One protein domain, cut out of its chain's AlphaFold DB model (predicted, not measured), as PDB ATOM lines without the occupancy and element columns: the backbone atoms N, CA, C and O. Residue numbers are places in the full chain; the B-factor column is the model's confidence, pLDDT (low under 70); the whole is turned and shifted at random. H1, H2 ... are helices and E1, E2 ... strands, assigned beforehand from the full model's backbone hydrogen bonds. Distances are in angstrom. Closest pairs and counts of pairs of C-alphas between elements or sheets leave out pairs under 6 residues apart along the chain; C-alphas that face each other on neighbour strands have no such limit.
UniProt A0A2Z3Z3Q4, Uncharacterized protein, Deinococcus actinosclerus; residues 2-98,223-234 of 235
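This is residues 2 to 98 and 223 to 234 of the 235 residues of an uncharacterized protein of Deinococcus actinosclerus (UniProt A0A2Z3Z3Q4). A long, twisted sheet of four strands, E2, E1, E3 and E6, is a wall with two short helices, H1 and H2, on one face. Past one end of it the small hairpin of E4 and E5 adds to the length, and in its loop residues 68 to 73 stick out free. The printed part has 109 residues, with two named helices and six named strands in the order H1, E1, E2, E3, E4, E5, E6, H2; both sheets are antiparallel, and the class is mostly strand. The whole is only just loose, close to compact, with a radius of gyration of the C-alphas of 16.1 A and spans of 53 by 26 by 24 A.

In the large sheet, E1 is residues 10 to 18, 26.1 A long, beginning at C-alpha 10 at (-2.786, -22.990, -28.259). E2 is residues 23 to 29, 19.8 A, and E3 is residues 45 to 55, 32.6 A. E6, residues 84 to 95, is 28.3 A long and ends at C-alpha 95 at (-25.111, -42.132, -34.467). E4 is residues 59 to 62, 6.1 A, and E5 is residues 77 to 79, 6.2 A. H1 is residues 2 to 6, 6.2 A; H2 is residues 228 to 232, 6.7 A, ending at C-alpha 232 at (-9.077, -22.337, -42.579).

The large sheet runs E2, E1, E3, E6, with E2 and E6 as edge strands. E1 and E3 are antiparallel at 162 degrees, with N 13 and O 52 within hydrogen-bond range at 2.8 A. E1 and E2 form a hairpin, with N 14 and O 27 2.8 A apart. E3 and E6 are antiparallel at 167 degrees, with N 49 and O 91 2.8 A apart. H2 is on this sheet at a height of 8.0 A, only just over E6, on which 3 of its 5 C-alphas fall; the closest C-alphas of the two are those of Ala 88 and Ala 230, 4.1 A apart. H1 is on the same face, over E1, at a height of 7.8 A; the closest C-alphas of H1 and E1 are those of Lys 4 and Ala 10, 5.7 A apart. H1 and H2 are only just apart, at 8.5 A. In H1 and H2 every O i to N i+4 pair is within hydrogen-bond range. E3 and E4 meet only through their link. In the hairpin of E4 and E5, N 62 and O 77 are 2.8 A apart.

The two C-alphas farthest apart, those of Glu 73 and Lys 98, are 53.9 A apart. Residues 99 to 222 are not printed, and C-alphas 98 and 223 are 17.7 A apart across this cut. The links E2 to E3, 15 residues, and E4 to E5, 14 residues, are long. The mean pLDDT of the printed part is 75.5; it is under 70 in 29 residues, among them 2 to 6, 94 to 98 and 223 to 234.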
ATOM      1  N   GLN A   2      -0.458 -23.229 -36.834       59.72
ATOM      2  CA  GLN A   2       0.210 -24.534 -36.631       59.72
ATOM      3  C   GLN A   2       1.468 -24.482 -35.741       59.72
ATOM      4  O   GLN A   2       1.642 -25.330 -34.873       59.72
ATOM      5  N   ALA A   3       2.303 -23.446 -35.883       60.66
ATOM      6  CA  ALA A   3       3.481 -23.256 -35.031       60.66
ATOM      7  C   ALA A   3       3.131 -23.012 -33.548       60.66
ATOM      8  O   ALA A   3       3.876 -23.434 -32.672       60.66
ATOM      9  N   LYS A   4       1.986 -22.373 -33.258       68.31
ATOM     10  CA  LYS A   4       1.521 -22.109 -31.885       68.31
ATOM     11  C   LYS A   4       0.914 -23.351 -31.226       68.31
ATOM     12  O   LYS A   4       1.092 -23.533 -30.029       68.31
ATOM     13  N   LEU A   5       0.271 -24.220 -32.011       64.38
ATOM     14  CA  LEU A   5      -0.169 -25.552 -31.575       64.38
ATOM     15  C   LEU A   5       1.028 -26.452 -31.250       64.38
ATOM     16  O   LEU A   5       1.112 -26.997 -30.155       64.38
ATOM     17  N   ALA A   6       2.017 -26.511 -32.148       62.28
ATOM     18  CA  ALA A   6       3.243 -27.278 -31.926       62.28
ATOM     19  C   ALA A   6       4.060 -26.775 -30.718       62.28
ATOM     20  O   ALA A   6       4.721 -27.566 -30.050       62.28
ATOM     21  N   ALA A   7       3.997 -25.473 -30.423       71.75
ATOM     22  CA  ALA A   7       4.620 -24.865 -29.249       71.75
ATOM     23  C   ALA A   7       3.793 -25.009 -27.953       71.75
ATOM     24  O   ALA A   7       4.285 -24.648 -26.886       71.75
ATOM     25  N   GLY A   8       2.554 -25.515 -28.021       72.88
ATOM     26  CA  GLY A   8       1.651 -25.647 -26.870       72.88
ATOM     27  C   GLY A   8       1.056 -24.327 -26.359       72.88
ATOM     28  O   GLY A   8       0.471 -24.295 -25.280       72.88
ATOM     29  N   GLU A   9       1.186 -23.232 -27.112       82.31
ATOM     30  CA  GLU A   9       0.592 -21.924 -26.781       82.31
ATOM     31  C   GLU A   9      -0.909 -21.868 -27.099       82.31
ATOM     32  O   GLU A   9      -1.632 -21.000 -26.606       82.31
ATOM     33  N   ALA A  10      -1.386 -22.795 -27.925       85.56
ATOM     34  CA  ALA A  10      -2.786 -22.990 -28.259       85.56
ATOM     35  C   ALA A  10      -3.090 -24.488 -28.321       85.56
ATOM     36  O   ALA A  10      -2.203 -25.280 -28.635       85.56
ATOM     37  N   SER A  11      -4.342 -24.854 -28.070       87.94
ATOM     38  CA  SER A  11      -4.813 -26.231 -28.173       87.94
ATOM     39  C   SER A  11      -6.121 -26.310 -28.944       87.94
ATOM     40  O   SER A  11      -6.995 -25.451 -28.800       87.94
ATOM     41  N   LEU A  12      -6.256 -27.364 -29.746       87.19
ATOM     42  CA  LEU A  12      -7.517 -27.737 -30.366       87.19
ATOM     43  C   LEU A  12      -8.332 -28.537 -29.352       87.19
ATOM     44  O   LEU A  12      -7.840 -29.487 -28.739       87.19
ATOM     45  N   ILE A  13      -9.581 -28.137 -29.176       90.12
ATOM     46  CA  ILE A  13     -10.535 -28.757 -28.274       90.12
ATOM     47  C   ILE A  13     -11.733 -29.212 -29.097       90.12
ATOM     48  O   ILE A  13     -12.313 -28.424 -29.841       90.12
ATOM     49  N   VAL A  14     -12.123 -30.472 -28.940       89.31
ATOM     50  CA  VAL A  14     -13.350 -31.028 -29.506       89.31
ATOM     51  C   VAL A  14     -14.281 -31.387 -28.359       89.31
ATOM     52  O   VAL A  14     -13.983 -32.271 -27.552       89.31
ATOM     53  N   ARG A  15     -15.416 -30.695 -28.273       91.50
ATOM     54  CA  ARG A  15     -16.505 -31.057 -27.370       91.50
ATOM     55  C   ARG A  15     -17.436 -32.034 -28.074       91.50
ATOM     56  O   ARG A  15     -17.830 -31.804 -29.214       91.50
ATOM     57  N   VAL A  16     -17.768 -33.115 -27.382       90.62
ATOM     58  CA  VAL A  16     -18.671 -34.167 -27.843       90.62
ATOM     59  C   VAL A  16     -19.873 -34.184 -26.918       90.62
ATOM     60  O   VAL A  16     -19.735 -34.502 -25.734       90.62
ATOM     61  N   ASP A  17     -21.042 -33.882 -27.465       88.25
ATOM     62  CA  ASP A  17     -22.298 -33.852 -26.729       88.25
ATOM     63  C   ASP A  17     -23.295 -34.867 -27.310       88.25
ATOM     64  O   ASP A  17     -23.511 -34.956 -28.517       88.25
ATOM     65  N   CYS A  18     -23.945 -35.641 -26.445       81.00
ATOM     66  CA  CYS A  18     -25.085 -36.481 -26.790       81.00
ATOM     67  C   CYS A  18     -26.227 -36.209 -25.814       81.00
ATOM     68  O   CYS A  18     -26.218 -36.658 -24.668       81.00
ATOM     69  N   GLU A  19     -27.247 -35.490 -26.280       77.25
ATOM     70  CA  GLU A  19     -28.385 -35.082 -25.449       77.25
ATOM     71  C   GLU A  19     -29.137 -36.279 -24.853       77.25
ATOM     72  O   GLU A  19     -29.576 -36.234 -23.708       77.25
ATOM     73  N   LYS A  20     -29.272 -37.377 -25.610       66.44
ATOM     74  CA  LYS A  20     -30.065 -38.546 -25.192       66.44
ATOM     75  C   LYS A  20     -29.439 -39.348 -24.057       66.44
ATOM     76  O   LYS A  20     -30.173 -39.988 -23.310       66.44
ATOM     77  N   THR A  21     -28.116 -39.376 -23.966       73.38
ATOM     78  CA  THR A  21     -27.382 -40.114 -22.926       73.38
ATOM     79  C   THR A  21     -26.788 -39.180 -21.877       73.38
ATOM     80  O   THR A  21     -26.146 -39.649 -20.941       73.38
ATOM     81  N   SER A  22     -26.993 -37.865 -22.024       84.25
ATOM     82  CA  SER A  22     -26.328 -36.823 -21.235       84.25
ATOM     83  C   SER A  22     -24.798 -36.922 -21.262       84.25
ATOM     84  O   SER A  22     -24.126 -36.428 -20.357       84.25
ATOM     85  N   PHE A  23     -24.233 -37.556 -22.291       84.31
ATOM     86  CA  PHE A  23     -22.791 -37.659 -22.453       84.31
ATOM     87  C   PHE A  23     -22.242 -36.320 -22.933       84.31
ATOM     88  O   PHE A  23     -22.651 -35.834 -23.984       84.31
ATOM     89  N   ARG A  24     -21.334 -35.726 -22.154       91.50
ATOM     90  CA  ARG A  24     -20.660 -34.464 -22.480       91.50
ATOM     91  C   ARG A  24     -19.194 -34.572 -22.110       91.50
ATOM     92  O   ARG A  24     -18.873 -34.613 -20.924       91.50
ATOM     93  N   HIS A  25     -18.325 -34.669 -23.106       91.50
ATOM     94  CA  HIS A  25     -16.888 -34.822 -22.891       91.50
ATOM     95  C   HIS A  25     -16.092 -33.867 -23.763       91.50
ATOM     96  O   HIS A  25     -16.511 -33.476 -24.851       91.50
ATOM     97  N   ILE A  26     -14.928 -33.491 -23.247       91.62
ATOM     98  CA  ILE A  26     -13.973 -32.637 -23.929       91.62
ATOM     99  C   ILE A  26     -12.747 -33.475 -24.249       91.62
ATOM    100  O   ILE A  26     -12.173 -34.114 -23.368       91.62
ATOM    101  N   HIS A  27     -12.351 -33.433 -25.510       89.50
ATOM    102  CA  HIS A  27     -11.125 -34.022 -26.001       89.50
ATOM    103  C   HIS A  27     -10.189 -32.914 -26.475       89.50
ATOM    104  O   HIS A  27     -10.633 -31.925 -27.055       89.50
ATOM    105  N   GLU A  28      -8.897 -33.063 -26.209       88.81
ATOM    106  CA  GLU A  28      -7.909 -32.014 -26.433       88.81
ATOM    107  C   GLU A  28      -6.680 -32.562 -27.153       88.81
ATOM    108  O   GLU A  28      -6.222 -33.669 -26.859       88.81
ATOM    109  N   THR A  29      -6.122 -31.765 -28.066       85.50
ATOM    110  CA  THR A  29      -4.828 -32.037 -28.684       85.50
ATOM    111  C   THR A  29      -4.052 -30.764 -29.017       85.50
ATOM    112  O   THR A  29      -4.620 -29.731 -29.375       85.50
ATOM    113  N   ASN A  30      -2.727 -30.890 -29.010       81.19
ATOM    114  CA  ASN A  30      -1.802 -29.889 -29.549       81.19
ATOM    115  C   ASN A  30      -1.409 -30.198 -31.012       81.19
ATOM    116  O   ASN A  30      -0.580 -29.506 -31.600       81.19
ATOM    117  N   GLY A  31      -1.957 -31.274 -31.588       75.44
ATOM    118  CA  GLY A  31      -1.718 -31.714 -32.960       75.44
ATOM    119  C   GLY A  31      -2.706 -31.129 -33.971       75.44
ATOM    120  O   GLY A  31      -3.766 -30.621 -33.616       75.44
ATOM    121  N   VAL A  32      -2.335 -31.213 -35.250       67.81
ATOM    122  CA  VAL A  32      -3.190 -30.815 -36.385       67.81
ATOM    123  C   VAL A  32      -4.204 -31.901 -36.741       67.81
ATOM    124  O   VAL A  32      -5.291 -31.576 -37.197       67.81
ATOM    125  N   ASP A  33      -3.855 -33.161 -36.475       70.44
ATOM    126  CA  ASP A  33      -4.712 -34.331 -36.644       70.44
ATOM    127  C   ASP A  33      -5.037 -34.933 -35.277       70.44
ATOM    128  O   ASP A  33      -4.193 -34.954 -34.369       70.44
ATOM    129  N   PHE A  34      -6.272 -35.410 -35.122       73.06
ATOM    130  CA  PHE A  34      -6.766 -35.906 -33.848       73.06
ATOM    131  C   PHE A  34      -7.822 -36.987 -34.012       73.06
ATOM    132  O   PHE A  34      -8.886 -36.736 -34.573       73.06
ATOM    133  N   ASP A  35      -7.546 -38.143 -33.417       79.44
ATOM    134  CA  ASP A  35      -8.491 -39.243 -33.299       79.44
ATOM    135  C   ASP A  35      -8.851 -39.445 -31.826       79.44
ATOM    136  O   ASP A  35      -7.986 -39.461 -30.945       79.44
ATOM    137  N   PHE A  36     -10.136 -39.642 -31.552       79.19
ATOM    138  CA  PHE A  36     -10.622 -40.020 -30.232       79.19
ATOM    139  C   PHE A  36     -11.697 -41.096 -30.356       79.19
ATOM    140  O   PHE A  36     -12.470 -41.132 -31.311       79.19
ATOM    141  N   ALA A  37     -11.741 -41.982 -29.365       77.94
ATOM    142  CA  ALA A  37     -12.763 -43.010 -29.259       77.94
ATOM    143  C   ALA A  37     -13.811 -42.595 -28.225       77.94
ATOM    144  O   ALA A  37     -13.478 -42.066 -27.164       77.94
ATOM    145  N   VAL A  38     -15.074 -42.885 -28.524       75.06
ATOM    146  CA  VAL A  38     -16.193 -42.695 -27.600       75.06
ATOM    147  C   VAL A  38     -16.832 -44.059 -27.338       75.06
ATOM    148  O   VAL A  38     -17.099 -44.779 -28.304       75.06
ATOM    149  N   PRO A  39     -17.085 -44.443 -26.072       71.38
ATOM    150  CA  PRO A  39     -17.745 -45.707 -25.774       71.38
ATOM    151  C   PRO A  39     -19.125 -45.756 -26.429       71.38
ATOM    152  O   PRO A  39     -19.935 -44.840 -26.267       71.38
ATOM    153  N   SER A  40     -19.401 -46.833 -27.159       62.91
ATOM    154  CA  SER A  40     -20.644 -46.990 -27.922       62.91
ATOM    155  C   SER A  40     -21.894 -46.888 -27.041       62.91
ATOM    156  O   SER A  40     -22.874 -46.259 -27.412       62.91
ATOM    157  N   GLU A  41     -21.835 -47.412 -25.823       62.72
ATOM    158  CA  GLU A  41     -22.885 -47.368 -24.809       62.72
ATOM    159  C   GLU A  41     -23.196 -45.952 -24.304       62.72
ATOM    160  O   GLU A  41     -24.269 -45.712 -23.750       62.72
ATOM    161  N   SER A  42     -22.271 -45.011 -24.500       65.25
ATOM    162  CA  SER A  42     -22.381 -43.639 -24.008       65.25
ATOM    163  C   SER A  42     -23.005 -42.683 -25.019       65.25
ATOM    164  O   SER A  42     -23.259 -41.529 -24.686       65.25
ATOM    165  N   ILE A  43     -23.295 -43.128 -26.240       71.19
ATOM    166  CA  ILE A  43     -23.858 -42.293 -27.306       71.19
ATOM    167  C   ILE A  43     -25.124 -42.933 -27.869       71.19
ATOM    168  O   ILE A  43     -25.301 -44.143 -27.835       71.19
ATOM    169  N   ARG A  44     -26.077 -42.131 -28.356       62.69
ATOM    170  CA  ARG A  44     -27.306 -42.664 -28.964       62.69
ATOM    171  C   ARG A  44     -27.935 -41.671 -29.920       62.69
ATOM    172  O   ARG A  44     -28.186 -40.531 -29.541       62.69
ATOM    173  N   SER A  45     -28.355 -42.146 -31.096       66.69
ATOM    174  CA  SER A  45     -29.150 -41.402 -32.089       66.69
ATOM    175  C   SER A  45     -28.389 -40.285 -32.797       66.69
ATOM    176  O   SER A  45     -28.364 -40.259 -34.020       66.69
ATOM    177  N   ARG A  46     -27.815 -39.342 -32.054       75.38
ATOM    178  CA  ARG A  46     -27.135 -38.163 -32.583       75.38
ATOM    179  C   ARG A  46     -26.081 -37.703 -31.588       75.38
ATOM    180  O   ARG A  46     -26.359 -37.674 -30.389       75.38
ATOM    181  N   ILE A  47     -24.913 -37.341 -32.095       86.62
ATOM    182  CA  ILE A  47     -23.889 -36.602 -31.362       86.62
ATOM    183  C   ILE A  47     -23.694 -35.250 -32.032       86.62
ATOM    184  O   ILE A  47     -23.814 -35.123 -33.251       86.62
ATOM    185  N   GLU A  48     -23.402 -34.252 -31.223       86.75
ATOM    186  CA  GLU A  48     -22.962 -32.940 -31.652       86.75
ATOM    187  C   GLU A  48     -21.469 -32.826 -31.351       86.75
ATOM    188  O   GLU A  48     -21.019 -33.137 -30.246       86.75
ATOM    189  N   LEU A  49     -20.697 -32.447 -32.363       90.06
ATOM    190  CA  LEU A  49     -19.270 -32.186 -32.257       90.06
ATOM    191  C   LEU A  49     -19.030 -30.701 -32.435       90.06
ATOM    192  O   LEU A  49     -19.392 -30.146 -33.468       90.06
ATOM    193  N   GLU A  50     -18.365 -30.078 -31.477       90.12
ATOM    194  CA  GLU A  50     -17.969 -28.680 -31.560       90.12
ATOM    195  C   GLU A  50     -16.451 -28.570 -31.453       90.12
ATOM    196  O   GLU A  50     -15.869 -29.010 -30.462       90.12
ATOM    197  N   ALA A  51     -15.808 -27.990 -32.468       88.12
ATOM    198  CA  ALA A  51     -14.359 -27.805 -32.483       88.12
ATOM    199  C   ALA A  51     -13.977 -26.334 -32.253       88.12
ATOM    200  O   ALA A  51     -14.478 -25.414 -32.907       88.12
ATOM    201  N   LEU A  52     -13.073 -26.133 -31.299       89.19
ATOM    202  CA  LEU A  52     -12.668 -24.849 -30.742       89.19
ATOM    203  C   LEU A  52     -11.145 -24.788 -30.696       89.19
ATOM    204  O   LEU A  52     -10.499 -25.744 -30.276       89.19
ATOM    205  N   LEU A  53     -10.567 -23.652 -31.066       88.31
ATOM    206  CA  LEU A  53      -9.151 -23.391 -30.844       88.31
ATOM    207  C   LEU A  53      -9.009 -22.420 -29.678       88.31
ATOM    208  O   LEU A  53      -9.562 -21.322 -29.728       88.31
ATOM    209  N   VAL A  54      -8.283 -22.818 -28.637       90.38
ATOM    210  CA  VAL A  54      -8.197 -22.069 -27.375       90.38
ATOM    211  C   VAL A  54      -6.744 -21.749 -27.048       90.38
ATOM    212  O   VAL A  54      -5.862 -22.592 -27.218       90.38
ATOM    213  N   ALA A  55      -6.485 -20.535 -26.570       90.88
ATOM    214  CA  ALA A  55      -5.173 -20.136 -26.077       90.88
ATOM    215  C   ALA A  55      -4.852 -20.853 -24.753       90.88
ATOM    216  O   ALA A  55      -5.669 -20.879 -23.835       90.88
ATOM    217  N   ARG A  56      -3.650 -21.426 -24.644       90.06
ATOM    218  CA  ARG A  56      -3.137 -22.086 -23.426       90.06
ATOM    219  C   ARG A  56      -2.096 -21.251 -22.682       90.06
ATOM    220  O   ARG A  56      -1.686 -21.602 -21.577       90.06
ATOM    221  N   ALA A  57      -1.702 -20.134 -23.276       88.31
ATOM    222  CA  ALA A  57      -0.836 -19.130 -22.691       88.31
ATOM    223  C   ALA A  57      -1.277 -17.743 -23.165       88.31
ATOM    224  O   ALA A  57      -1.995 -17.615 -24.158       88.31
ATOM    225  N   ASP A  58      -0.814 -16.705 -22.476       89.94
ATOM    226  CA  ASP A  58      -0.989 -15.337 -22.950       89.94
ATOM    227  C   ASP A  58      -0.190 -15.145 -24.245       89.94
ATOM    228  O   ASP A  58       1.035 -15.296 -24.263       89.94
ATOM    229  N   ILE A  59      -0.873 -14.780 -25.328       85.81
ATOM    230  CA  ILE A  59      -0.247 -14.495 -26.618       85.81
ATOM    231  C   ILE A  59      -0.254 -12.987 -26.806       85.81
ATOM    232  O   ILE A  59      -1.274 -12.363 -27.114       85.81
ATOM    233  N   ARG A  60       0.926 -12.397 -26.622       84.69
ATOM    234  CA  ARG A  60       1.164 -11.001 -26.972       84.69
ATOM    235  C   ARG A  60       1.372 -10.903 -28.473       84.69
ATOM    236  O   ARG A  60       1.972 -11.782 -29.084       84.69
ATOM    237  N   GLU A  61       0.869  -9.818 -29.035       84.62
ATOM    238  CA  GLU A  61       1.029  -9.486 -30.444       84.62
ATOM    239  C   GLU A  61       0.400 -10.492 -31.428       84.62
ATOM    240  O   GLU A  61       0.950 -10.796 -32.485       84.62
ATOM    241  N   TYR A  62      -0.781 -11.018 -31.101       83.12
ATOM    242  CA  TYR A  62      -1.524 -11.891 -32.005       83.12
ATOM    243  C   TYR A  62      -2.063 -11.104 -33.205       83.12
ATOM    244  O   TYR A  62      -2.776 -10.118 -33.035       83.12
ATOM    245  N   SER A  63      -1.762 -11.565 -34.416       81.56
ATOM    246  CA  SER A  63      -2.285 -10.994 -35.657       81.56
ATOM    247  C   SER A  63      -2.789 -12.133 -36.559       81.56
ATOM    248  O   SER A  63      -1.975 -12.957 -36.988       81.56
ATOM    249  N   PRO A  64      -4.112 -12.250 -36.793       77.56
ATOM    250  CA  PRO A  64      -4.675 -13.206 -37.752       77.56
ATOM    251  C   PRO A  64      -4.326 -12.787 -39.187       77.56
ATOM    252  O   PRO A  64      -4.313 -11.587 -39.467       77.56
ATOM    253  N   ALA A  65      -4.093 -13.723 -40.119       74.12
ATOM    254  CA  ALA A  65      -3.794 -13.334 -41.504       74.12
ATOM    255  C   ALA A  65      -5.047 -12.831 -42.238       74.12
ATOM    256  O   ALA A  65      -4.948 -12.001 -43.144       74.12
ATOM    257  N   HIS A  66      -6.232 -13.278 -41.816       72.75
ATOM    258  CA  HIS A  66      -7.514 -12.792 -42.313       72.75
ATOM    259  C   HIS A  66      -8.282 -12.033 -41.232       72.75
ATOM    260  O   HIS A  66      -8.981 -12.592 -40.391       72.75
ATOM    261  N   VAL A  67      -8.158 -10.709 -41.280       76.75
ATOM    262  CA  VAL A  67      -8.847  -9.776 -40.392       76.75
ATOM    263  C   VAL A  67      -9.837  -8.940 -41.189       76.75
ATOM    264  O   VAL A  67      -9.604  -8.605 -42.350       76.75
ATOM    265  N   ASN A  68     -10.938  -8.551 -40.546       76.81
ATOM    266  CA  ASN A  68     -11.872  -7.608 -41.143       76.81
ATOM    267  C   ASN A  68     -11.163  -6.252 -41.393       76.81
ATOM    268  O   ASN A  68     -10.637  -5.677 -40.437       76.81
ATOM    269  N   PRO A  69     -11.192  -5.703 -42.627       80.81
ATOM    270  CA  PRO A  69     -10.531  -4.439 -42.971       80.81
ATOM    271  C   PRO A  69     -10.910  -3.241 -42.088       80.81
ATOM    272  O   PRO A  69     -10.155  -2.276 -42.000       80.81
ATOM    273  N   LEU A  70     -12.060  -3.292 -41.408       84.56
ATOM    274  CA  LEU A  70     -12.497  -2.258 -40.464       84.56
ATOM    275  C   LEU A  70     -11.551  -2.069 -39.267       84.56
ATOM    276  O   LEU A  70     -11.586  -1.015 -38.637       84.56
ATOM    277  N   TYR A  71     -10.704  -3.054 -38.958       79.38
ATOM    278  CA  TYR A  71      -9.706  -2.958 -37.889       79.38
ATOM    279  C   TYR A  71      -8.403  -2.264 -38.323       79.38
ATOM    280  O   TYR A  71      -7.496  -2.113 -37.507       79.38
ATOM    281  N   GLY A  72      -8.321  -1.804 -39.574       80.44
ATOM    282  CA  GLY A  72      -7.141  -1.145 -40.126       80.44
ATOM    283  C   GLY A  72      -6.101  -2.123 -40.670       80.44
ATOM    284  O   GLY A  72      -6.325  -3.331 -40.758       80.44
ATOM    285  N   GLU A  73      -4.956  -1.581 -41.076       77.00
ATOM    286  CA  GLU A  73      -3.838  -2.369 -41.596       77.00
ATOM    287  C   GLU A  73      -3.050  -3.002 -40.440       77.00
ATOM    288  O   GLU A  73      -2.615  -2.304 -39.525       77.00
ATOM    289  N   ASN A  74      -2.841  -4.322 -40.503       77.75
ATOM    290  CA  ASN A  74      -2.052  -5.113 -39.548       77.75
ATOM    291  C   ASN A  74      -2.454  -4.939 -38.069       77.75
ATOM    292  O   ASN A  74      -1.608  -4.579 -37.245       77.75
ATOM    293  N   PRO A  75      -3.717  -5.188 -37.685       81.81
ATOM    294  CA  PRO A  75      -4.094  -5.083 -36.289       81.81
ATOM    295  C   PRO A  75      -3.433  -6.179 -35.457       81.81
ATOM    296  O   PRO A  75      -3.194  -7.308 -35.903       81.81
ATOM    297  N   VAL A  76      -3.158  -5.803 -34.216       85.38
ATOM    298  CA  VAL A  76      -2.441  -6.608 -33.240       85.38
ATOM    299  C   VAL A  76      -3.285  -6.682 -31.975       85.38
ATOM    300  O   VAL A  76      -3.732  -5.661 -31.451       85.38
ATOM    301  N   PHE A  77      -3.495  -7.896 -31.481       86.12
ATOM    302  CA  PHE A  77      -4.346  -8.190 -30.337       86.12
ATOM    303  C   PHE A  77      -3.527  -8.822 -29.207       86.12
ATOM    304  O   PHE A  77      -2.537  -9.517 -29.439       86.12
ATOM    305  N   SER A  78      -3.946  -8.580 -27.967       89.31
ATOM    306  CA  SER A  78      -3.438  -9.305 -26.804       89.31
ATOM    307  C   SER A  78      -4.468 -10.354 -26.421       89.31
ATOM    308  O   SER A  78      -5.587  -9.993 -26.069       89.31
ATOM    309  N   ILE A  79      -4.080 -11.622 -26.487       89.81
ATOM    310  CA  ILE A  79      -4.936 -12.763 -26.161       89.81
ATOM    311  C   ILE A  79      -4.511 -13.314 -24.804       89.81
ATOM    312  O   ILE A  79      -3.315 -13.498 -24.560       89.81
ATOM    313  N   GLN A  80      -5.473 -13.564 -23.925       92.38
ATOM    314  CA  GLN A  80      -5.244 -14.152 -22.611       92.38
ATOM    315  C   GLN A  80      -5.356 -15.677 -22.659       92.38
ATOM    316  O   GLN A  80      -6.041 -16.251 -23.507       92.38
ATOM    317  N   ASN A  81      -4.698 -16.354 -21.719       91.62
ATOM    318  CA  ASN A  81      -4.911 -17.782 -21.510       91.62
ATOM    319  C   ASN A  81      -6.407 -18.089 -21.293       91.62
ATOM    320  O   ASN A  81      -7.048 -17.505 -20.419       91.62
ATOM    321  N   GLY A  82      -6.941 -19.036 -22.063       87.06
ATOM    322  CA  GLY A  82      -8.349 -19.425 -22.060       87.06
ATOM    323  C   GLY A  82      -9.210 -18.727 -23.115       87.06
ATOM    324  O   GLY A  82     -10.338 -19.165 -23.334       87.06
ATOM    325  N   ASP A  83      -8.694 -17.703 -23.799       90.12
ATOM    326  CA  ASP A  83      -9.432 -17.033 -24.869       90.12
ATOM    327  C   ASP A  83      -9.632 -17.948 -26.084       90.12
ATOM    328  O   ASP A  83      -8.768 -18.752 -26.460       90.12
ATOM    329  N   LEU A  84     -10.786 -17.785 -26.734       87.81
ATOM    330  CA  LEU A  84     -11.110 -18.468 -27.978       87.81
ATOM    331  C   LEU A  84     -10.397 -17.783 -29.149       87.81
ATOM    332  O   LEU A  84     -10.633 -16.612 -29.437       87.81
ATOM    333  N   LEU A  85      -9.562 -18.539 -29.852       87.31
ATOM    334  CA  LEU A  85      -8.834 -18.081 -31.033       87.31
ATOM    335  C   LEU A  85      -9.629 -18.303 -32.318       87.31
ATOM    336  O   LEU A  85      -9.585 -17.465 -33.216       87.31
ATOM    337  N   ALA A  86     -10.352 -19.422 -32.405       84.50
ATOM    338  CA  ALA A  86     -11.177 -19.751 -33.562       84.50
ATOM    339  C   ALA A  86     -12.330 -20.694 -33.205       84.50
ATOM    340  O   ALA A  86     -12.235 -21.514 -32.286       84.50
ATOM    341  N   TYR A  87     -13.403 -20.593 -33.993       84.69
ATOM    342  CA  TYR A  87     -14.577 -21.454 -33.925       84.69
ATOM    343  C   TYR A  87     -14.783 -22.170 -35.257       84.69
ATOM    344  O   TYR A  87     -15.009 -21.523 -36.278       84.69
ATOM    345  N   ALA A  88     -14.731 -23.500 -35.252       76.19
ATOM    346  CA  ALA A  88     -14.890 -24.304 -36.465       76.19
ATOM    347  C   ALA A  88     -16.357 -24.594 -36.821       76.19
ATOM    348  O   ALA A  88     -16.641 -25.139 -37.890       76.19
ATOM    349  N   GLY A  89     -17.284 -24.257 -35.921       76.75
ATOM    350  CA  GLY A  89     -18.680 -24.663 -36.005       76.75
ATOM    351  C   GLY A  89     -18.991 -25.921 -35.197       76.75
ATOM    352  O   GLY A  89     -18.106 -26.606 -34.677       76.75
ATOM    353  N   ALA A  90     -20.287 -26.219 -35.141       82.81
ATOM    354  CA  ALA A  90     -20.817 -27.474 -34.639       82.81
ATOM    355  C   ALA A  90     -21.254 -28.366 -35.811       82.81
ATOM    356  O   ALA A  90     -21.877 -27.906 -36.773       82.81
ATOM    357  N   ALA A  91     -20.939 -29.654 -35.729       79.75
ATOM    358  CA  ALA A  91     -21.384 -30.678 -36.658       79.75
ATOM    359  C   ALA A  91     -22.298 -31.664 -35.928       79.75
ATOM    360  O   ALA A  91     -21.944 -32.214 -34.889       79.75
ATOM    361  N   ASN A  92     -23.472 -31.918 -36.501       78.75
ATOM    362  CA  ASN A  92     -24.380 -32.945 -36.011       78.75
ATOM    363  C   ASN A  92     -24.139 -34.241 -36.778       78.75
ATOM    364  O   ASN A  92     -24.288 -34.280 -37.999       78.75
ATOM    365  N   LEU A  93     -23.816 -35.306 -36.056       73.69
ATOM    366  CA  LEU A  93     -23.595 -36.631 -36.616       73.69
ATOM    367  C   LEU A  93     -24.688 -37.580 -36.123       73.69
ATOM    368  O   LEU A  93     -24.817 -37.791 -34.913       73.69
ATOM    369  N   PRO A  94     -25.493 -38.167 -37.022       67.31
ATOM    370  CA  PRO A  94     -26.387 -39.244 -36.636       67.31
ATOM    371  C   PRO A  94     -25.547 -40.450 -36.202       67.31
ATOM    372  O   PRO A  94     -24.718 -40.949 -36.957       67.31
ATOM    373  N   VAL A  95     -25.760 -40.921 -34.975       62.16
ATOM    374  CA  VAL A  95     -25.111 -42.132 -34.467       62.16
ATOM    375  C   VAL A  95     -26.065 -43.293 -34.653       62.16
ATOM    376  O   VAL A  95     -26.991 -43.494 -33.855       62.16
ATOM    377  N   ASN A  96     -25.812 -44.069 -35.702       54.69
ATOM    378  CA  ASN A  96     -26.487 -45.332 -35.937       54.69
ATOM    379  C   ASN A  96     -25.624 -46.469 -35.365       54.69
ATOM    380  O   ASN A  96     -24.852 -47.106 -36.065       54.69
ATOM    381  N   LEU A  97     -25.721 -46.699 -34.050       48.50
ATOM    382  CA  LEU A  97     -25.005 -47.799 -33.369       48.50
ATOM    383  C   LEU A  97     -25.525 -49.190 -33.747       48.50
ATOM    384  O   LEU A  97     -24.969 -50.205 -33.333       48.50
ATOM    385  N   LYS A  98     -26.640 -49.239 -34.474       42.25
ATOM    386  CA  LYS A  98     -27.174 -50.463 -35.039       42.25
ATOM    387  C   LYS A  98     -26.587 -50.586 -36.442       42.25
ATOM    388  O   LYS A  98     -26.932 -49.792 -37.309       42.25
ATOM    389  N   LYS A 223     -14.204 -42.942 -42.094       31.20
ATOM    390  CA  LYS A 223     -13.267 -41.869 -41.711       31.20
ATOM    391  C   LYS A 223     -13.986 -40.522 -41.806       31.20
ATOM    392  O   LYS A 223     -14.283 -40.051 -42.900       31.20
ATOM    393  N   ILE A 224     -14.266 -39.901 -40.663       39.06
ATOM    394  CA  ILE A 224     -14.910 -38.583 -40.570       39.06
ATOM    395  C   ILE A 224     -13.815 -37.559 -40.270       39.06
ATOM    396  O   ILE A 224     -13.171 -37.659 -39.233       39.06
ATOM    397  N   ASN A 225     -13.598 -36.580 -41.155       39.12
ATOM    398  CA  ASN A 225     -12.586 -35.539 -40.956       39.12
ATOM    399  C   ASN A 225     -13.224 -34.130 -40.900       39.12
ATOM    400  O   ASN A 225     -13.287 -33.438 -41.916       39.12
ATOM    401  N   PRO A 226     -13.745 -33.699 -39.734       41.00
ATOM    402  CA  PRO A 226     -14.326 -32.367 -39.539       41.00
ATOM    403  C   PRO A 226     -13.269 -31.270 -39.293       41.00
ATOM    404  O   PRO A 226     -13.619 -30.104 -39.120       41.00
ATOM    405  N   ILE A 227     -11.979 -31.623 -39.270       45.28
ATOM    406  CA  ILE A 227     -10.891 -30.792 -38.739       45.28
ATOM    407  C   ILE A 227     -10.483 -29.660 -39.700       45.28
ATOM    408  O   ILE A 227     -10.114 -28.574 -39.253       45.28
ATOM    409  N   THR A 228     -10.628 -29.846 -41.016       48.88
ATOM    410  CA  THR A 228     -10.118 -28.901 -42.030       48.88
ATOM    411  C   THR A 228     -10.692 -27.481 -41.895       48.88
ATOM    412  O   THR A 228      -9.970 -26.505 -42.081       48.88
ATOM    413  N   ARG A 229     -11.957 -27.333 -41.473       44.00
ATOM    414  CA  ARG A 229     -12.618 -26.015 -41.361       44.00
ATOM    415  C   ARG A 229     -12.129 -25.158 -40.193       44.00
ATOM    416  O   ARG A 229     -12.153 -23.935 -40.291       44.00
ATOM    417  N   ALA A 230     -11.671 -25.776 -39.102       45.06
ATOM    418  CA  ALA A 230     -11.141 -25.051 -37.944       45.06
ATOM    419  C   ALA A 230      -9.858 -24.285 -38.298       45.06
ATOM    420  O   ALA A 230      -9.616 -23.181 -37.814       45.06
ATOM    421  N   PHE A 231      -9.041 -24.890 -39.161       49.75
ATOM    422  CA  PHE A 231      -7.757 -24.343 -39.571       49.75
ATOM    423  C   PHE A 231      -7.900 -23.230 -40.606       49.75
ATOM    424  O   PHE A 231      -7.206 -22.225 -40.492       49.75
ATOM    425  N   GLU A 232      -8.824 -23.362 -41.556       51.12
ATOM    426  CA  GLU A 232      -9.077 -22.337 -42.579       51.12
ATOM    427  C   GLU A 232      -9.627 -21.028 -41.993       51.12
ATOM    428  O   GLU A 232      -9.334 -19.961 -42.515       51.12
ATOM    429  N   ALA A 233     -10.381 -21.087 -40.889       46.78
ATOM    430  CA  ALA A 233     -10.907 -19.894 -40.218       46.78
ATOM    431  C   ALA A 233      -9.873 -19.164 -39.335       46.78
ATOM    432  O   ALA A 233     -10.138 -18.052 -38.882       46.78
ATOM    433  N   SER A 234      -8.728 -19.796 -39.051       42.34
ATOM    434  CA  SER A 234      -7.707 -19.295 -38.118       42.34
ATOM    435  C   SER A 234      -6.362 -18.957 -38.778       42.34
ATOM    436  O   SER A 234      -5.432 -18.539 -38.078       42.34
TER     437      SER A 234